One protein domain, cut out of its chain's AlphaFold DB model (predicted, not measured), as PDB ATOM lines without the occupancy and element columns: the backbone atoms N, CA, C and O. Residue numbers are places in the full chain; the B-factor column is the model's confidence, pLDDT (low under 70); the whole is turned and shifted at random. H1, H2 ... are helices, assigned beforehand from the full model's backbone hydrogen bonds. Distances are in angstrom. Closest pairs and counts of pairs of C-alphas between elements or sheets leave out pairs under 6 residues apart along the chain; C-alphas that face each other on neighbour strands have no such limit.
ATOM      1  N   LYS A 222     -26.102 -24.539  24.568       91.12
ATOM      2  CA  LYS A 222     -24.783 -24.413  23.920       91.12
ATOM      3  C   LYS A 222     -24.289 -25.785  23.466       91.12
ATOM      4  O   LYS A 222     -23.914 -25.953  22.306       91.12
ATOM      5  N   ARG A 223     -24.373 -26.795  24.337       92.25
ATOM      6  CA  ARG A 223     -23.963 -28.171  24.017       92.25
ATOM      7  C   ARG A 223     -24.813 -28.788  22.913       92.25
ATOM      8  O   ARG A 223     -24.263 -29.295  21.942       92.25
ATOM      9  N   VAL A 224     -26.137 -28.698  23.027       91.81
ATOM     10  CA  VAL A 224     -27.074 -29.265  22.041       91.81
ATOM     11  C   VAL A 224     -26.842 -28.670  20.651       91.81
ATOM     12  O   VAL A 224     -26.867 -29.394  19.653       91.81
ATOM     13  N   PHE A 225     -26.595 -27.359  20.577       92.19
ATOM     14  CA  PHE A 225     -26.271 -26.682  19.326       92.19
ATOM     15  C   PHE A 225     -25.000 -27.257  18.686       92.19
ATOM     16  O   PHE A 225     -25.036 -27.689  17.531       92.19
ATOM     17  N   PHE A 226     -23.897 -27.325  19.437       91.50
ATOM     18  CA  PHE A 226     -22.622 -27.808  18.905       91.50
ATOM     19  C   PHE A 226     -22.609 -29.309  18.625       91.50
ATOM     20  O   PHE A 226     -22.052 -29.716  17.615       91.50
ATOM     21  N   GLU A 227     -23.267 -30.144  19.431       90.75
ATOM     22  CA  GLU A 227     -23.391 -31.577  19.142       90.75
ATOM     23  C   GLU A 227     -24.116 -31.824  17.813       90.75
ATOM     24  O   GLU A 227     -23.688 -32.662  17.012       90.75
ATOM     25  N   LYS A 228     -25.183 -31.062  17.540       91.44
ATOM     26  CA  LYS A 228     -25.879 -31.110  16.248       91.44
ATOM     27  C   LYS A 228     -24.948 -30.692  15.110       91.44
ATOM     28  O   LYS A 228     -24.878 -31.379  14.093       91.44
ATOM     29  N   LEU A 229     -24.200 -29.614  15.311       90.31
ATOM     30  CA  LEU A 229     -23.267 -29.064  14.333       90.31
ATOM     31  C   LEU A 229     -22.102 -30.035  14.043       90.31
ATOM     32  O   LEU A 229     -21.780 -30.308  12.887       90.31
ATOM     33  N   PHE A 230     -21.536 -30.664  15.076       88.62
ATOM     34  CA  PHE A 230     -20.518 -31.710  14.948       88.62
ATOM     35  C   PHE A 230     -21.059 -32.946  14.222       88.62
ATOM     36  O   PHE A 230     -20.363 -33.534  13.393       88.62
ATOM     37  N   ALA A 231     -22.308 -33.338  14.490       88.94
ATOM     38  CA  ALA A 231     -22.950 -34.440  13.781       88.94
ATOM     39  C   ALA A 231     -23.161 -34.125  12.290       88.94
ATOM     40  O   ALA A 231     -22.974 -35.004  11.446       88.94
ATOM     41  N   GLU A 232     -23.520 -32.886  11.949       88.25
ATOM     42  CA  GLU A 232     -23.657 -32.420  10.565       88.25
ATOM     43  C   GLU A 232     -22.307 -32.386   9.838       88.25
ATOM     44  O   GLU A 232     -22.197 -32.953   8.749       88.25
ATOM     45  N   SER A 233     -21.260 -31.844  10.469       84.56
ATOM     46  CA  SER A 233     -19.887 -31.866   9.938       84.56
ATOM     47  C   SER A 233     -19.401 -33.297   9.675       84.56
ATOM     48  O   SER A 233     -18.897 -33.603   8.592       84.56
ATOM     49  N   LYS A 234     -19.646 -34.222  10.613       84.19
ATOM     50  CA  LYS A 234     -19.296 -35.638  10.447       84.19
ATOM     51  C   LYS A 234     -20.042 -36.299   9.283       84.19
ATOM     52  O   LYS A 234     -19.478 -37.131   8.577       84.19
ATOM     53  N   ARG A 235     -21.313 -35.953   9.062       85.62
ATOM     54  CA  ARG A 235     -22.071 -36.443   7.895       85.62
ATOM     55  C   ARG A 235     -21.522 -35.864   6.594       85.62
ATOM     56  O   ARG A 235     -21.429 -36.594   5.610       85.62
ATOM     57  N   ALA A 236     -21.146 -34.586   6.587       83.88
ATOM     58  CA  ALA A 236     -20.555 -33.932   5.427       83.88
ATOM     59  C   ALA A 236     -19.206 -34.565   5.049       83.88
ATOM     60  O   ALA A 236     -19.003 -34.898   3.882       83.88
ATOM     61  N   SER A 237     -18.330 -34.835   6.024       81.69
ATOM     62  CA  SER A 237     -17.054 -35.517   5.771       81.69
ATOM     63  C   SER A 237     -17.257 -36.943   5.251       81.69
ATOM     64  O   SER A 237     -16.636 -37.338   4.267       81.69
ATOM     65  N   GLN A 238     -18.201 -37.702   5.822       83.75
ATOM     66  CA  GLN A 238     -18.567 -39.031   5.319       83.75
ATOM     67  C   GLN A 238     -19.100 -38.991   3.882       83.75
ATOM     68  O   GLN A 238     -18.742 -39.847   3.069       83.75
ATOM     69  N   LYS A 239     -19.932 -37.995   3.553       85.81
ATOM     70  CA  LYS A 239     -20.452 -37.794   2.197       85.81
ATOM     71  C   LYS A 239     -19.329 -37.460   1.214       85.81
ATOM     72  O   LYS A 239     -19.278 -38.074   0.154       85.81
ATOM     73  N   ALA A 240     -18.401 -36.580   1.588       82.69
ATOM     74  CA  ALA A 240     -17.238 -36.245   0.768       82.69
ATOM     75  C   ALA A 240     -16.358 -37.479   0.500       82.69
ATOM     76  O   ALA A 240     -15.994 -37.751  -0.641       82.69
ATOM     77  N   VAL A 241     -16.095 -38.299   1.524       83.19
ATOM     78  CA  VAL A 241     -15.362 -39.570   1.371       83.19
ATOM     79  C   VAL A 241     -16.099 -40.537   0.442       83.19
ATOM     80  O   VAL A 241     -15.473 -41.211  -0.379       83.19
ATOM     81  N   TYR A 242     -17.423 -40.623   0.553       85.75
ATOM     82  CA  TYR A 242     -18.235 -41.459  -0.325       85.75
ATOM     83  C   TYR A 242     -18.191 -40.978  -1.783       85.75
ATOM     84  O   TYR A 242     -17.991 -41.787  -2.687       85.75
ATOM     85  N   GLU A 243     -18.318 -39.671  -2.020       85.00
ATOM     86  CA  GLU A 243     -18.208 -39.071  -3.354       85.00
ATOM     87  C   GLU A 243     -16.815 -39.284  -3.951       85.00
ATOM     88  O   GLU A 243     -16.708 -39.687  -5.108       85.00
ATOM     89  N   LEU A 244     -15.749 -39.153  -3.151       82.12
ATOM     90  CA  LEU A 244     -14.387 -39.488  -3.571       82.12
ATOM     91  C   LEU A 244     -14.263 -40.954  -4.006       82.12
ATOM     92  O   LEU A 244     -13.624 -41.232  -5.020       82.12
ATOM     93  N   ARG A 245     -14.886 -41.908  -3.306       82.62
ATOM     94  CA  ARG A 245     -14.884 -43.319  -3.742       82.62
ATOM     95  C   ARG A 245     -15.701 -43.547  -5.001       82.62
ATOM     96  O   ARG A 245     -15.258 -44.278  -5.879       82.62
ATOM     97  N   LYS A 246     -16.878 -42.925  -5.089       84.19
ATOM     98  CA  LYS A 246     -17.765 -43.026  -6.253       84.19
ATOM     99  C   LYS A 246     -17.115 -42.442  -7.509       84.19
ATOM    100  O   LYS A 246     -17.316 -42.971  -8.600       84.19
ATOM    101  N   ASN A 247     -16.343 -41.369  -7.353       82.25
ATOM    102  CA  ASN A 247     -15.609 -40.739  -8.444       82.25
ATOM    103  C   ASN A 247     -14.374 -41.560  -8.835       82.25
ATOM    104  O   ASN A 247     -14.063 -41.622 -10.018       82.25
ATOM    105  N   ASN A 248     -13.727 -42.250  -7.886       82.00
ATOM    106  CA  ASN A 248     -12.596 -43.152  -8.132       82.00
ATOM    107  C   ASN A 248     -13.043 -44.570  -8.559       82.00
ATOM    108  O   ASN A 248     -12.780 -45.571  -7.888       82.00
ATOM    109  N   ASN A 249     -13.715 -44.655  -9.708       81.50
ATOM    110  CA  ASN A 249     -14.011 -45.917 -10.390       81.50
ATOM    111  C   ASN A 249     -12.781 -46.476 -11.119       81.50
ATOM    112  O   ASN A 249     -11.812 -45.763 -11.377       81.50
ATOM    113  N   ASP A 250     -12.849 -47.739 -11.531       80.12
ATOM    114  CA  ASP A 250     -11.766 -48.462 -12.208       80.12
ATOM    115  C   ASP A 250     -11.202 -47.674 -13.404       80.12
ATOM    116  O   ASP A 250      -9.994 -47.470 -13.503       80.12
ATOM    117  N   ALA A 251     -12.083 -47.112 -14.237       79.94
ATOM    118  CA  ALA A 251     -11.703 -46.263 -15.368       79.94
ATOM    119  C   ALA A 251     -10.958 -44.984 -14.948       79.94
ATOM    120  O   ALA A 251     -10.024 -44.564 -15.617       79.94
ATOM    121  N   THR A 252     -11.333 -44.364 -13.828       81.62
ATOM    122  CA  THR A 252     -10.682 -43.129 -13.356       81.62
ATOM    123  C   THR A 252      -9.337 -43.387 -12.681       81.62
ATOM    124  O   THR A 252      -8.424 -42.583 -12.827       81.62
ATOM    125  N   ILE A 253      -9.176 -44.525 -11.997       82.44
ATOM    126  CA  ILE A 253      -7.885 -44.944 -11.434       82.44
ATOM    127  C   ILE A 253      -6.906 -45.220 -12.577       82.44
ATOM    128  O   ILE A 253      -5.780 -44.732 -12.565       82.44
ATOM    129  N   VAL A 254      -7.360 -45.945 -13.599       81.38
ATOM    130  CA  VAL A 254      -6.568 -46.239 -14.796       81.38
ATOM    131  C   VAL A 254      -6.244 -44.958 -15.575       81.38
ATOM    132  O   VAL A 254      -5.105 -44.778 -15.995       81.38
ATOM    133  N   ALA A 255      -7.186 -44.018 -15.685       81.38
ATOM    134  CA  ALA A 255      -6.937 -42.705 -16.281       81.38
ATOM    135  C   ALA A 255      -5.843 -41.914 -15.538       81.38
ATOM    136  O   ALA A 255      -4.966 -41.344 -16.184       81.38
ATOM    137  N   LYS A 256      -5.837 -41.927 -14.196       82.31
ATOM    138  CA  LYS A 256      -4.770 -41.311 -13.382       82.31
ATOM    139  C   LYS A 256      -3.406 -41.956 -13.633       82.31
ATOM    140  O   LYS A 256      -2.416 -41.249 -13.782       82.31
ATOM    141  N   ILE A 257      -3.355 -43.285 -13.743       82.31
ATOM    142  CA  ILE A 257      -2.118 -44.014 -14.071       82.31
ATOM    143  C   ILE A 257      -1.606 -43.599 -15.458       82.31
ATOM    144  O   ILE A 257      -0.432 -43.270 -15.606       82.31
ATOM    145  N   PHE A 258      -2.477 -43.555 -16.469       79.12
ATOM    146  CA  PHE A 258      -2.089 -43.167 -17.828       79.12
ATOM    147  C   PHE A 258      -1.702 -41.692 -17.965       79.12
ATOM    148  O   PHE A 258      -0.827 -41.372 -18.768       79.12
ATOM    149  N   LYS A 259      -2.291 -40.803 -17.158       82.56
ATOM    150  CA  LYS A 259      -1.871 -39.401 -17.060       82.56
ATOM    151  C   LYS A 259      -0.409 -39.292 -16.617       82.56
ATOM    152  O   LYS A 259       0.347 -38.553 -17.241       82.56
ATOM    153  N   VAL A 260       0.004 -40.063 -15.604       81.00
ATOM    154  CA  VAL A 260       1.409 -40.114 -15.154       81.00
ATOM    155  C   VAL A 260       2.313 -40.670 -16.257       81.00
ATOM    156  O   VAL A 260       3.348 -40.081 -16.541       81.00
ATOM    157  N   LEU A 261       1.894 -41.741 -16.942       78.50
ATOM    158  CA  LEU A 261       2.684 -42.372 -18.011       78.50
ATOM    159  C   LEU A 261       2.908 -41.483 -19.245       78.50
ATOM    160  O   LEU A 261       3.910 -41.659 -19.933       78.50
ATOM    161  N   LYS A 262       1.974 -40.573 -19.558       76.62
ATOM    162  CA  LYS A 262       2.066 -39.681 -20.727       76.62
ATOM    163  C   LYS A 262       2.788 -38.366 -20.420       76.62
ATOM    164  O   LYS A 262       3.451 -37.834 -21.305       76.62
ATOM    165  N   ASN A 263       2.653 -37.841 -19.200       75.25
ATOM    166  CA  ASN A 263       3.126 -36.497 -18.856       75.25
ATOM    167  C   ASN A 263       4.444 -36.476 -18.063       75.25
ATOM    168  O   ASN A 263       5.161 -35.480 -18.129       75.25
ATOM    169  N   GLU A 264       4.766 -37.531 -17.309       75.19
ATOM    170  CA  GLU A 264       5.935 -37.582 -16.422       75.19
ATOM    171  C   GLU A 264       6.785 -38.832 -16.683       75.19
ATOM    172  O   GLU A 264       6.316 -39.831 -17.229       75.19
ATOM    173  N   THR A 265       8.059 -38.807 -16.277       76.19
ATOM    174  CA  THR A 265       8.865 -40.029 -16.269       76.19
ATOM    175  C   THR A 265       8.367 -40.941 -15.140       76.19
ATOM    176  O   THR A 265       8.336 -40.522 -13.978       76.19
ATOM    177  N   PRO A 266       7.964 -42.190 -15.442       73.69
ATOM    178  CA  PRO A 266       7.392 -43.080 -14.444       73.69
ATOM    179  C   PRO A 266       8.427 -43.364 -13.356       73.69
ATOM    180  O   PRO A 266       9.453 -43.998 -13.594       73.69
ATOM    181  N   SER A 267       8.148 -42.868 -12.156       80.38
ATOM    182  CA  SER A 267       8.964 -43.005 -10.953       80.38
ATOM    183  C   SER A 267       8.047 -43.203  -9.748       80.38
ATOM    184  O   SER A 267       6.858 -42.880  -9.806       80.38
ATOM    185  N   VAL A 268       8.580 -43.741  -8.648       78.56
ATOM    186  CA  VAL A 268       7.800 -43.943  -7.414       78.56
ATOM    187  C   VAL A 268       7.202 -42.613  -6.937       78.56
ATOM    188  O   VAL A 268       6.027 -42.567  -6.597       78.56
ATOM    189  N   GLU A 269       7.963 -41.519  -7.015       79.81
ATOM    190  CA  GLU A 269       7.528 -40.176  -6.606       79.81
ATOM    191  C   GLU A 269       6.410 -39.584  -7.481       79.81
ATOM    192  O   GLU A 269       5.543 -38.869  -6.980       79.81
ATOM    193  N   ALA A 270       6.406 -39.882  -8.782       79.69
ATOM    194  CA  ALA A 270       5.343 -39.452  -9.691       79.69
ATOM    195  C   ALA A 270       4.008 -40.137  -9.346       79.69
ATOM    196  O   ALA A 270       2.956 -39.498  -9.278       79.69
ATOM    197  N   PHE A 271       4.048 -41.439  -9.038       80.25
ATOM    198  CA  PHE A 271       2.854 -42.182  -8.632       80.25
ATOM    199  C   PHE A 271       2.391 -41.856  -7.206       80.25
ATOM    200  O   PHE A 271       1.188 -41.880  -6.955       80.25
ATOM    201  N   THR A 272       3.280 -41.524  -6.265       80.00
ATOM    202  CA  THR A 272       2.848 -41.137  -4.909       80.00
ATOM    203  C   THR A 272       2.074 -39.820  -4.911       80.00
ATOM    204  O   THR A 272       1.034 -39.743  -4.256       80.00
ATOM    205  N   LYS A 273       2.508 -38.820  -5.691       80.62
ATOM    206  CA  LYS A 273       1.837 -37.509  -5.791       80.62
ATOM    207  C   LYS A 273       0.378 -37.610  -6.247       80.62
ATOM    208  O   LYS A 273      -0.491 -36.966  -5.668       80.62
ATOM    209  N   GLU A 274       0.089 -38.456  -7.236       79.94
ATOM    210  CA  GLU A 274      -1.270 -38.600  -7.788       79.94
ATOM    211  C   GLU A 274      -2.198 -39.451  -6.882       79.94
ATOM    212  O   GLU A 274      -3.428 -39.384  -6.989       79.94
ATOM    213  N   PHE A 275      -1.633 -40.233  -5.949       81.62
ATOM    214  CA  PHE A 275      -2.353 -41.160  -5.062       81.62
ATOM    215  C   PHE A 275      -2.155 -40.840  -3.566       81.62
ATOM    216  O   PHE A 275      -1.749 -41.698  -2.783       81.62
ATOM    217  N   LEU A 276      -2.523 -39.617  -3.153       72.88
ATOM    218  CA  LEU A 276      -2.589 -39.173  -1.742       72.88
ATOM    219  C   LEU A 276      -1.245 -39.215  -0.989       72.88
ATOM    220  O   LEU A 276      -1.227 -39.347   0.233       72.88
ATOM    221  N   ASN A 277      -0.118 -39.113  -1.698       75.56
ATOM    222  CA  ASN A 277       1.233 -39.174  -1.129       75.56
ATOM    223  C   ASN A 277       1.535 -40.462  -0.327       75.56
ATOM    224  O   ASN A 277       2.442 -40.474   0.506       75.56
ATOM    225  N   ASP A 278       0.815 -41.566  -0.569       79.00
ATOM    226  CA  ASP A 278       1.085 -42.845   0.101       79.00
ATOM    227  C   ASP A 278       2.220 -43.606  -0.609       79.00
ATOM    228  O   ASP A 278       2.041 -44.141  -1.710       79.00
ATOM    229  N   SER A 279       3.386 -43.695   0.048       81.19
ATOM    230  CA  SER A 279       4.588 -44.391  -0.454       81.19
ATOM    231  C   SER A 279       4.294 -45.815  -0.929       81.19
ATOM    232  O   SER A 279       4.816 -46.255  -1.951       81.19
ATOM    233  N   LYS A 280       3.409 -46.538  -0.227       84.38
ATOM    234  CA  LYS A 280       3.138 -47.955  -0.513       84.38
ATOM    235  C   LYS A 280       2.359 -48.153  -1.810       84.38
ATOM    236  O   LYS A 280       2.577 -49.138  -2.512       84.38
ATOM    237  N   LEU A 281       1.450 -47.230  -2.127       83.50
ATOM    238  CA  LEU A 281       0.669 -47.281  -3.363       83.50
ATOM    239  C   LEU A 281       1.533 -46.914  -4.576       83.50
ATOM    240  O   LEU A 281       1.411 -47.551  -5.622       83.50
ATOM    241  N   GLY A 282       2.436 -45.942  -4.419       79.88
ATOM    242  CA  GLY A 282       3.389 -45.565  -5.466       79.88
ATOM    243  C   GLY A 282       4.359 -46.693  -5.829       79.88
ATOM    244  O   GLY A 282       4.588 -46.951  -7.010       79.88
ATOM    245  N   GLU A 283       4.871 -47.423  -4.833       83.94
ATOM    246  CA  GLU A 283       5.741 -48.592  -5.044       83.94
ATOM    247  C   GLU A 283       5.021 -49.738  -5.781       83.94
ATOM    248  O   GLU A 283       5.585 -50.326  -6.708       83.94
ATOM    249  N   GLU A 284       3.762 -50.033  -5.427       83.94
ATOM    250  CA  GLU A 284       2.956 -51.050  -6.123       83.94
ATOM    251  C   GLU A 284       2.694 -50.682  -7.590       83.94
ATOM    252  O   GLU A 284       2.841 -51.536  -8.468       83.94
ATOM    253  N   LEU A 285       2.365 -49.418  -7.878       82.81
ATOM    254  CA  LEU A 285       2.148 -48.941  -9.248       82.81
ATOM    255  C   LEU A 285       3.434 -48.960 -10.081       82.81
ATOM    256  O   LEU A 285       3.413 -49.367 -11.246       82.81
ATOM    257  N   PHE A 286       4.571 -48.605  -9.483       82.00
ATOM    258  CA  PHE A 286       5.865 -48.694 -10.154       82.00
ATOM    259  C   PHE A 286       6.264 -50.155 -10.446       82.00
ATOM    260  O   PHE A 286       6.787 -50.466 -11.519       82.00
ATOM    261  N   ALA A 287       5.943 -51.093  -9.550       82.81
ATOM    262  CA  ALA A 287       6.129 -52.521  -9.804       82.81
ATOM    263  C   ALA A 287       5.247 -53.031 -10.961       82.81
ATOM    264  O   ALA A 287       5.692 -53.855 -11.766       82.81
ATOM    265  N   TRP A 288       4.012 -52.530 -11.088       81.69
ATOM    266  CA  TRP A 288       3.142 -52.840 -12.231       81.69
ATOM    267  C   TRP A 288       3.706 -52.285 -13.536       81.69
ATOM    268  O   TRP A 288       3.650 -52.965 -14.566       81.69
ATOM    269  N   TYR A 289       4.303 -51.093 -13.481       79.12
ATOM    270  CA  TYR A 289       4.957 -50.477 -14.628       79.12
ATOM    271  C   TYR A 289       6.079 -51.341 -15.198       79.12
ATOM    272  O   TYR A 289       6.062 -51.672 -16.387       79.12
ATOM    273  N   ASN A 290       6.974 -51.815 -14.335       78.44
ATOM    274  CA  ASN A 290       8.084 -52.676 -14.741       78.44
ATOM    275  C   ASN A 290       7.627 -54.055 -15.245       78.44
ATOM    276  O   ASN A 290       8.310 -54.673 -16.060       78.44
ATOM    277  N   LYS A 291       6.477 -54.549 -14.773       79.06
ATOM    278  CA  LYS A 291       5.985 -55.895 -15.090       79.06
ATOM    279  C   LYS A 291       5.163 -55.960 -16.381       79.06
ATOM    280  O   LYS A 291       5.375 -56.879 -17.175       79.06
ATOM    281  N   PHE A 292       4.209 -55.043 -16.569       73.44
ATOM    282  CA  PHE A 292       3.258 -55.119 -17.687       73.44
ATOM    283  C   PHE A 292       2.781 -53.766 -18.249       73.44
ATOM    284  O   PHE A 292       2.465 -53.719 -19.435       73.44
ATOM    285  N   LEU A 293       2.759 -52.655 -17.490       71.38
ATOM    286  CA  LEU A 293       2.258 -51.379 -18.052       71.38
ATOM    287  C   LEU A 293       3.208 -50.769 -19.095       71.38
ATOM    288  O   LEU A 293       2.736 -50.091 -19.998       71.38
ATOM    289  N   SER A 294       4.515 -51.048 -19.032       70.12
ATOM    290  CA  SER A 294       5.486 -50.614 -20.055       70.12
ATOM    291  C   SER A 294       5.232 -51.210 -21.449       70.12
ATOM    292  O   SER A 294       5.682 -50.654 -22.446       70.12
ATOM    293  N   LYS A 295       4.489 -52.323 -21.532       68.38
ATOM    294  CA  LYS A 295       4.095 -52.985 -22.790       68.38
ATOM    295  C   LYS A 295       2.763 -52.471 -23.340       68.38
ATOM    296  O   LYS A 295       2.383 -52.808 -24.460       68.38
ATOM    297  N   LEU A 296       2.040 -51.683 -22.548       65.44
ATOM    298  CA  LEU A 296       0.706 -51.191 -22.855       65.44
ATOM    299  C   LEU A 296       0.830 -49.782 -23.459       65.44
ATOM    300  O   LEU A 296       0.839 -48.782 -22.745       65.44
ATOM    301  N   SER A 297       0.981 -49.695 -24.783       61.47
ATOM    302  CA  SER A 297       1.134 -48.414 -25.479       61.47
ATOM    303  C   SER A 297      -0.173 -47.614 -25.479       61.47
ATOM    304  O   SER A 297      -1.209 -48.067 -25.966       61.47
ATOM    305  N   VAL A 298      -0.111 -46.390 -24.946       60.22
ATOM    306  CA  VAL A 298      -1.248 -45.452 -24.860       60.22
ATOM    307  C   VAL A 298      -1.782 -45.088 -26.253       60.22
ATOM    308  O   VAL A 298      -2.988 -44.961 -26.438       60.22
ATOM    309  N   GLU A 299      -0.889 -45.024 -27.244       60.78
ATOM    310  CA  GLU A 299      -1.174 -44.697 -28.651       60.78
ATOM    311  C   GLU A 299      -2.095 -45.710 -29.353       60.78
ATOM    312  O   GLU A 299      -2.777 -45.367 -30.314       60.78
ATOM    313  N   LYS A 300      -2.162 -46.958 -28.865       62.81
ATOM    314  CA  LYS A 300      -3.041 -47.996 -29.429       62.81
ATOM    315  C   LYS A 300      -4.519 -47.785 -29.063       62.81
ATOM    316  O   LYS A 300      -5.396 -48.295 -29.750       62.81
ATOM    317  N   TYR A 301      -4.797 -47.067 -27.973       59.91
ATOM    318  CA  TYR A 301      -6.151 -46.906 -27.418       59.91
ATOM    319  C   TYR A 301      -6.642 -45.452 -27.431       59.91
ATOM    320  O   TYR A 301      -7.753 -45.172 -26.968       59.91
ATOM    321  N   THR A 302      -5.833 -44.530 -27.960       60.59
ATOM    322  CA  THR A 302      -6.262 -43.176 -28.316       60.59
ATOM    323  C   THR A 302      -7.311 -43.238 -29.427       60.59
ATOM    324  O   THR A 302      -7.077 -43.917 -30.426       60.59
ATOM    325  N   GLN A 338      -9.205 -34.147 -18.311       52.31
ATOM    326  CA  GLN A 338      -9.754 -35.354 -17.659       52.31
ATOM    327  C   GLN A 338     -10.540 -36.294 -18.593       52.31
ATOM    328  O   GLN A 338     -10.619 -37.491 -18.309       52.31
ATOM    329  N   ASP A 339     -11.078 -35.803 -19.711       59.53
ATOM    330  CA  ASP A 339     -11.962 -36.598 -20.577       59.53
ATOM    331  C   ASP A 339     -11.205 -37.519 -21.555       59.53
ATOM    332  O   ASP A 339     -11.627 -38.656 -21.795       59.53
ATOM    333  N   GLU A 340     -10.033 -37.109 -22.051       67.06
ATOM    334  CA  GLU A 340      -9.210 -37.935 -22.952       67.06
ATOM    335  C   GLU A 340      -8.681 -39.203 -22.260       67.06
ATOM    336  O   GLU A 340      -8.837 -40.314 -22.763       67.06
ATOM    337  N   TYR A 341      -8.110 -39.094 -21.058       71.00
ATOM    338  CA  TYR A 341      -7.598 -40.275 -20.346       71.00
ATOM    339  C   TYR A 341      -8.711 -41.205 -19.867       71.00
ATOM    340  O   TYR A 341      -8.496 -42.410 -19.733       71.00
ATOM    341  N   ARG A 342      -9.910 -40.670 -19.621       71.44
ATOM    342  CA  ARG A 342     -11.072 -41.456 -19.198       71.44
ATOM    343  C   ARG A 342     -11.638 -42.293 -20.343       71.44
ATOM    344  O   ARG A 342     -12.011 -43.444 -20.117       71.44
ATOM    345  N   THR A 343     -11.659 -41.744 -21.558       72.94
ATOM    346  CA  THR A 343     -12.038 -42.475 -22.779       72.94
ATOM    347  C   THR A 343     -10.993 -43.528 -23.153       72.94
ATOM    348  O   THR A 343     -11.356 -44.678 -23.392       72.94
ATOM    349  N   ILE A 344      -9.697 -43.200 -23.068       73.06
ATOM    350  CA  ILE A 344      -8.598 -44.168 -23.242       73.06
ATOM    351  C   ILE A 344      -8.711 -45.311 -22.223       73.06
ATOM    352  O   ILE A 344      -8.648 -46.485 -22.587       73.06
ATOM    353  N   ALA A 345      -8.935 -44.995 -20.945       77.12
ATOM    354  CA  ALA A 345      -9.092 -46.001 -19.898       77.12
ATOM    355  C   ALA A 345     -10.310 -46.911 -20.128       77.12
ATOM    356  O   ALA A 345     -10.228 -48.110 -19.865       77.12
ATOM    357  N   ALA A 346     -11.424 -46.372 -20.634       78.88
ATOM    358  CA  ALA A 346     -12.598 -47.165 -20.992       78.88
ATOM    359  C   ALA A 346     -12.304 -48.137 -22.150       78.88
ATOM    360  O   ALA A 346     -12.669 -49.309 -22.055       78.88
ATOM    361  N   ASN A 347     -11.581 -47.690 -23.182       78.56
ATOM    362  CA  ASN A 347     -11.171 -48.528 -24.312       78.56
ATOM    363  C   ASN A 347     -10.203 -49.643 -23.881       78.56
ATOM    364  O   ASN A 347     -10.386 -50.801 -24.249       78.56
ATOM    365  N   VAL A 348      -9.224 -49.323 -23.028       77.75
ATOM    366  CA  VAL A 348      -8.298 -50.312 -22.448       77.75
ATOM    367  C   VAL A 348      -9.056 -51.337 -21.611       77.75
ATOM    368  O   VAL A 348      -8.803 -52.532 -21.712       77.75
ATOM    369  N   LEU A 349     -10.015 -50.901 -20.792       77.50
ATOM    370  CA  LEU A 349     -10.829 -51.810 -19.987       77.50
ATOM    371  C   LEU A 349     -11.828 -52.622 -20.830       77.50
ATOM    372  O   LEU A 349     -12.305 -53.645 -20.341       77.50
ATOM    373  N   ALA A 350     -12.133 -52.237 -22.069       79.56
ATOM    374  CA  ALA A 350     -12.971 -53.018 -22.980       79.56
ATOM    375  C   ALA A 350     -12.197 -54.149 -23.689       79.56
ATOM    376  O   ALA A 350     -12.790 -55.187 -23.990       79.56
ATOM    377  N   ASP A 351     -10.879 -54.004 -23.880       77.88
ATOM    378  CA  ASP A 351     -10.020 -55.018 -24.511       77.88
ATOM    379  C   ASP A 351      -9.823 -56.239 -23.593       77.88
ATOM    380  O   ASP A 351      -8.921 -56.322 -22.756       77.88
ATOM    381  N   SER A 352     -10.733 -57.205 -23.712       71.00
ATOM    382  CA  SER A 352     -10.688 -58.458 -22.956       71.00
ATOM    383  C   SER A 352      -9.760 -59.511 -23.563       71.00
ATOM    384  O   SER A 352      -9.542 -60.544 -22.927       71.00
ATOM    385  N   GLU A 353      -9.207 -59.287 -24.753       74.38
ATOM    386  CA  GLU A 353      -8.361 -60.253 -25.463       74.38
ATOM    387  C   GLU A 353      -6.901 -60.163 -25.008       74.38
ATOM    388  O   GLU A 353      -6.196 -61.174 -24.961       74.38
ATOM    389  N   ASN A 354      -6.468 -58.982 -24.565       78.88
ATOM    390  CA  ASN A 354      -5.110 -58.740 -24.102       78.88
ATOM    391  C   ASN A 354      -4.824 -59.336 -22.702       78.88
ATOM    392  O   ASN A 354      -5.475 -59.010 -21.702       78.88
ATOM    393  N   ALA A 355      -3.798 -60.190 -22.607       78.69
ATOM    394  CA  ALA A 355      -3.371 -60.827 -21.360       78.69
ATOM    395  C   ALA A 355      -2.914 -59.815 -20.289       78.69
ATOM    396  O   ALA A 355      -3.220 -59.988 -19.105       78.69
ATOM    397  N   ASP A 356      -2.259 -58.723 -20.690       76.06
ATOM    398  CA  ASP A 356      -1.783 -57.682 -19.774       76.06
ATOM    399  C   ASP A 356      -2.954 -56.855 -19.206       76.06
ATOM    400  O   ASP A 356      -2.954 -56.498 -18.029       76.06
ATOM    401  N   VAL A 357      -4.034 -56.662 -19.976       78.19
ATOM    402  CA  VAL A 357      -5.269 -56.013 -19.491       78.19
ATOM    403  C   VAL A 357      -6.021 -56.905 -18.495       78.19
ATOM    404  O   VAL A 357      -6.576 -56.413 -17.509       78.19
ATOM    405  N   ARG A 358      -6.015 -58.230 -18.689       77.31
ATOM    406  CA  ARG A 358      -6.595 -59.175 -17.714       77.31
ATOM    407  C   ARG A 358      -5.842 -59.145 -16.385       77.31
ATOM    408  O   ARG A 358      -6.470 -59.130 -15.326       77.31
ATOM    409  N   THR A 359      -4.509 -59.094 -16.427       81.06
ATOM    410  CA  THR A 359      -3.699 -58.963 -15.203       81.06
ATOM    411  C   THR A 359      -3.898 -57.605 -14.526       81.06
ATOM    412  O   THR A 359      -4.024 -57.569 -13.301       81.06
ATOM    413  N   LEU A 360      -4.045 -56.517 -15.295       81.12
ATOM    414  CA  LEU A 360      -4.424 -55.198 -14.780       81.12
ATOM    415  C   LEU A 360      -5.762 -55.246 -14.032       81.12
ATOM    416  O   LEU A 360      -5.813 -54.834 -12.879       81.12
ATOM    417  N   LYS A 361      -6.826 -55.785 -14.644       80.75
ATOM    418  CA  LYS A 361      -8.164 -55.881 -14.025       80.75
ATOM    419  C   LYS A 361      -8.152 -56.673 -12.714       80.75
ATOM    420  O   LYS A 361      -8.742 -56.231 -11.730       80.75
ATOM    421  N   ASN A 362      -7.438 -57.799 -12.676       83.25
ATOM    422  CA  ASN A 362      -7.316 -58.619 -11.466       83.25
ATOM    423  C   ASN A 362      -6.588 -57.875 -10.337       83.25
ATOM    424  O   ASN A 362      -7.013 -57.918  -9.183       83.25
ATOM    425  N   ASN A 363      -5.515 -57.150 -10.667       83.69
ATOM    426  CA  ASN A 363      -4.757 -56.390  -9.679       83.69
ATOM    427  C   ASN A 363      -5.501 -55.115  -9.232       83.69
ATOM    428  O   ASN A 363      -5.413 -54.734  -8.060       83.69
ATOM    429  N   LEU A 364      -6.296 -54.503 -10.120       84.06
ATOM    430  CA  LEU A 364      -7.051 -53.269  -9.878       84.06
ATOM    431  C   LEU A 364      -8.064 -53.409  -8.740       84.06
ATOM    432  O   LEU A 364      -8.187 -52.487  -7.941       84.06
ATOM    433  N   SER A 365      -8.730 -54.562  -8.605       82.88
ATOM    434  CA  SER A 365      -9.672 -54.798  -7.499       82.88
ATOM    435  C   SER A 365      -8.983 -54.693  -6.133       82.88
ATOM    436  O   SER A 365      -9.468 -54.001  -5.239       82.88
ATOM    437  N   SER A 366      -7.818 -55.330  -5.979       85.06
ATOM    438  CA  SER A 366      -7.056 -55.289  -4.722       85.06
ATOM    439  C   SER A 366      -6.412 -53.923  -4.461       85.06
ATOM    440  O   SER A 366      -6.382 -53.459  -3.320       85.06
ATOM    441  N   PHE A 367      -5.944 -53.239  -5.510       86.62
ATOM    442  CA  PHE A 367      -5.407 -51.883  -5.409       86.62
ATOM    443  C   PHE A 367      -6.489 -50.869  -5.030       86.62
ATOM    444  O   PHE A 367      -6.267 -50.028  -4.164       86.62
ATOM    445  N   LYS A 368      -7.689 -50.985  -5.606       85.69
ATOM    446  CA  LYS A 368      -8.843 -50.136  -5.290       85.69
ATOM    447  C   LYS A 368      -9.231 -50.229  -3.819       85.69
ATOM    448  O   LYS A 368      -9.459 -49.200  -3.192       85.69
ATOM    449  N   GLU A 369      -9.247 -51.429  -3.239       85.25
ATOM    450  CA  GLU A 369      -9.487 -51.593  -1.801       85.25
ATOM    451  C   GLU A 369      -8.418 -50.898  -0.947       85.25
ATOM    452  O   GLU A 369      -8.756 -50.211   0.020       85.25
ATOM    453  N   LYS A 370      -7.133 -51.031  -1.302       86.94
ATOM    454  CA  LYS A 370      -6.031 -50.357  -0.593       86.94
ATOM    455  C   LYS A 370      -6.110 -48.838  -0.736       86.94
ATOM    456  O   LYS A 370      -5.967 -48.133   0.258       86.94
ATOM    457  N   TYR A 371      -6.414 -48.342  -1.932       84.25
ATOM    458  CA  TYR A 371      -6.592 -46.920  -2.200       84.25
ATOM    459  C   TYR A 371      -7.798 -46.343  -1.450       84.25
ATOM    460  O   TYR A 371      -7.701 -45.280  -0.846       84.25
ATOM    461  N   PHE A 372      -8.918 -47.068  -1.380       85.88
ATOM    462  CA  PHE A 372     -10.072 -46.663  -0.575       85.88
ATOM    463  C   PHE A 372      -9.763 -46.648   0.925       85.88
ATOM    464  O   PHE A 372     -10.215 -45.743   1.624       85.88
ATOM    465  N   ARG A 373      -8.956 -47.594   1.423       84.12
ATOM    466  CA  ARG A 373      -8.449 -47.558   2.806       84.12
ATOM    467  C   ARG A 373      -7.506 -46.377   3.045       84.12
ATOM    468  O   ARG A 373      -7.545 -45.802   4.127       84.12
ATOM    469  N   ALA A 374      -6.692 -45.995   2.061       83.12
ATOM    470  CA  ALA A 374      -5.851 -44.802   2.140       83.12
ATOM    471  C   ALA A 374      -6.697 -43.519   2.174       83.12
ATOM    472  O   ALA A 374      -6.473 -42.688   3.045       83.12
ATOM    473  N   ILE A 375      -7.741 -43.413   1.339       82.19
ATOM    474  CA  ILE A 375      -8.727 -42.315   1.383       82.19
ATOM    475  C   ILE A 375      -9.404 -42.240   2.758       82.19
ATOM    476  O   ILE A 375      -9.552 -41.162   3.322       82.19
ATOM    477  N   GLU A 376      -9.815 -43.378   3.328       77.38
ATOM    478  CA  GLU A 376     -10.382 -43.415   4.683       77.38
ATOM    479  C   GLU A 376      -9.392 -42.969   5.753       77.38
ATOM    480  O   GLU A 376      -9.786 -42.326   6.723       77.38
ATOM    481  N   LYS A 377      -8.127 -43.363   5.614       76.69
ATOM    482  CA  LYS A 377      -7.076 -43.027   6.568       76.69
ATOM    483  C   LYS A 377      -6.741 -41.540   6.499       76.69
ATOM    484  O   LYS A 377      -6.673 -40.915   7.546       76.69
ATOM    485  N   ASP A 378      -6.605 -40.982   5.302       71.31
ATOM    486  CA  ASP A 378      -6.387 -39.552   5.077       71.31
ATOM    487  C   ASP A 378      -7.564 -38.715   5.607       71.31
ATOM    488  O   ASP A 378      -7.377 -37.763   6.361       71.31
ATOM    489  N   ALA A 379      -8.799 -39.161   5.359       67.50
ATOM    490  CA  ALA A 379      -9.996 -38.515   5.895       67.50
ATOM    491  C   ALA A 379     -10.120 -38.596   7.428       67.50
ATOM    492  O   ALA A 379     -10.706 -37.705   8.035       67.50
ATOM    493  N   LYS A 380      -9.585 -39.649   8.062       63.62
ATOM    494  CA  LYS A 380      -9.490 -39.768   9.531       63.62
ATOM    495  C   LYS A 380      -8.353 -38.934  10.126       63.62
ATOM    496  O   LYS A 380      -8.402 -38.617  11.304       63.62
ATOM    497  N   VAL A 381      -7.310 -38.635   9.352       54.31
ATOM    498  CA  VAL A 381      -6.202 -37.768   9.784       54.31
ATOM    499  C   VAL A 381      -6.618 -36.296   9.693       54.31
ATOM    500  O   VAL A 381      -6.327 -35.526  10.602       54.31
ATOM    501  N   ASN A 382      -7.400 -35.930   8.676       58.44
ATOM    502  CA  ASN A 382      -8.026 -34.611   8.527       58.44
ATOM    503  C   ASN A 382      -9.354 -34.506   9.314       58.44
ATOM    504  O   ASN A 382     -10.332 -33.968   8.805       58.44
ATOM    505  N   ASP A 383      -9.376 -35.054  10.538       58.22
ATOM    506  CA  ASP A 383     -10.510 -35.650  11.281       58.22
ATOM    507  C   ASP A 383     -11.805 -34.818  11.439       58.22
ATOM    508  O   ASP A 383     -12.807 -35.323  11.948       58.22
ATOM    509  N   VAL A 384     -11.870 -33.562  10.998       59.44
ATOM    510  CA  VAL A 384     -13.103 -32.768  11.038       59.44
ATOM    511  C   VAL A 384     -13.142 -31.790   9.870       59.44
ATOM    512  O   VAL A 384     -12.249 -30.965   9.705       59.44
ATOM    513  N   ASN A 385     -14.224 -31.815   9.088       68.25
ATOM    514  CA  ASN A 385     -14.532 -30.677   8.227       68.25
ATOM    515  C   ASN A 385     -14.914 -29.496   9.143       68.25
ATOM    516  O   ASN A 385     -15.995 -29.487   9.741       68.25
ATOM    517  N   LEU A 386     -14.007 -28.531   9.277       75.44
ATOM    518  CA  LEU A 386     -14.162 -27.336  10.108       75.44
ATOM    519  C   LEU A 386     -14.726 -26.130   9.333       75.44
ATOM    520  O   LEU A 386     -14.712 -25.012   9.842       75.44
ATOM    521  N   ASP A 387     -15.260 -26.319   8.121       78.62
ATOM    522  CA  ASP A 387     -15.768 -25.212   7.295       78.62
ATOM    523  C   ASP A 387     -16.920 -24.454   7.959       78.62
ATOM    524  O   ASP A 387     -17.119 -23.264   7.708       78.62
ATOM    525  N   TRP A 388     -17.638 -25.111   8.868       82.94
ATOM    526  CA  TRP A 388     -18.675 -24.485   9.675       82.94
ATOM    527  C   TRP A 388     -18.157 -23.311  10.521       82.94
ATOM    528  O   TRP A 388     -18.928 -22.390  10.776       82.94
ATOM    529  N   ILE A 389     -16.869 -23.263  10.892       84.81
ATOM    530  CA  ILE A 389     -16.281 -22.127  11.631       84.81
ATOM    531  C   ILE A 389     -16.448 -20.824  10.837       84.81
ATOM    532  O   ILE A 389     -16.746 -19.778  11.411       84.81
ATOM    533  N   LYS A 390     -16.343 -20.886   9.501       83.81
ATOM    534  CA  LYS A 390     -16.503 -19.725   8.606       83.81
ATOM    535  C   LYS A 390     -17.942 -19.210   8.566       83.81
ATOM    536  O   LYS A 390     -18.169 -18.052   8.236       83.81
ATOM    537  N   THR A 391     -18.917 -20.065   8.878       86.00
ATOM    538  CA  THR A 391     -20.339 -19.687   8.881       86.00
ATOM    539  C   THR A 391     -20.730 -18.891  10.127       86.00
ATOM    540  O   THR A 391     -21.743 -18.192  10.115       86.00
ATOM    541  N   LEU A 392     -19.928 -18.977  11.192       86.56
ATOM    542  CA  LEU A 392     -20.210 -18.350  12.474       86.56
ATOM    543  C   LEU A 392     -19.670 -16.919  12.529       86.56
ATOM    544  O   LEU A 392     -18.572 -16.617  12.048       86.56
ATOM    545  N   LYS A 393     -20.466 -16.038  13.137       86.56
ATOM    546  CA  LYS A 393     -20.180 -14.609  13.273       86.56
ATOM    547  C   LYS A 393     -19.865 -14.257  14.724       86.56
ATOM    548  O   LYS A 393     -20.407 -14.864  15.649       86.56
ATOM    549  N   GLU A 394     -18.981 -13.279  14.872       86.00
ATOM    550  CA  GLU A 394     -18.772 -12.573  16.135       86.00
ATOM    551  C   GLU A 394     -20.009 -11.735  16.450       86.00
ATOM    552  O   GLU A 394     -20.726 -11.305  15.539       86.00
ATOM    553  N   ASN A 395     -20.248 -11.529  17.738       85.38
ATOM    554  CA  ASN A 395     -21.339 -10.696  18.217       85.38
ATOM    555  C   ASN A 395     -20.814  -9.338  18.664       85.38
ATOM    556  O   ASN A 395     -19.700  -9.243  19.180       85.38
ATOM    557  N   GLU A 396     -21.635  -8.305  18.478       82.81
ATOM    558  CA  GLU A 396     -21.363  -6.980  19.032       82.81
ATOM    559  C   GLU A 396     -21.282  -7.073  20.557       82.81
ATOM    560  O   GLU A 396     -22.099  -7.738  21.200       82.81
TER     561      GLU A 396
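AT A GLANCE: This is residues 222 to 302 and 338 to 396 of the 527 residues of the protein "S4 domain-containing protein" of Hanseniaspora guilliermondii (UniProt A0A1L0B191). Picture a long rod: two long helices, H1 and H6, run opposite ways and overlap side by side for part of their length, and the short helices H2 to H5 cluster into a head along H6. At the end away from this head, residues 222 to 228 of H1 and the tail, residues 389 to 396, stick out. The 140 printed residues hold seven named helices, H1 to H7 in chain order, and no named strand: all helix. The whole is loose, with a radius of gyration of the C-alphas of 19.4 A and spans of 67 by 26 by 26 A.

HOW THE PARTS SIT: Begin with H1, residues 222 to 247; its residues 237 to 245 touch residues 372 to 379 of the hub H6, residues 355 to 381, at a shallow tilt of 14 degrees, closest at the C-alphas of Arg 245 and Phe 372, 6.7 A. Next, H2, residues 250 to 263, touches H5, residues 338 to 350, at a steep tilt of 63 degrees; the closest C-alphas, Ala 255 and Tyr 341, are 4.8 A apart. H3, residues 268 to 274, touches H4, residues 279 to 291, closest at the C-alphas of Thr 272 and Gly 282, 4.5 A. H7, residues 388 to 391, touches no helix. Every O i to N i+4 pair is within hydrogen-bond range in H1, H2 and H4; H3 has 2 of 3, H5 8 of 9 and H6 21 of 23, while H7 is too short for such a pair.

IN THESE COORDINATES: Find C-alpha 222 at (-24.783, -24.413, 23.920); H1 runs 37.4 A from there. H6 starts at C-alpha 355, (-3.371, -60.827, -21.360), and spans 38.9 A, with a kink of 35 degrees near residue 366.

THE WHOLE: Residues 303 to 337 are cut out, with 13.7 A between C-alphas 302 and 338. Look for pLDDT under 70 at residues 295 to 302, 338 to 340 and 379 to 385.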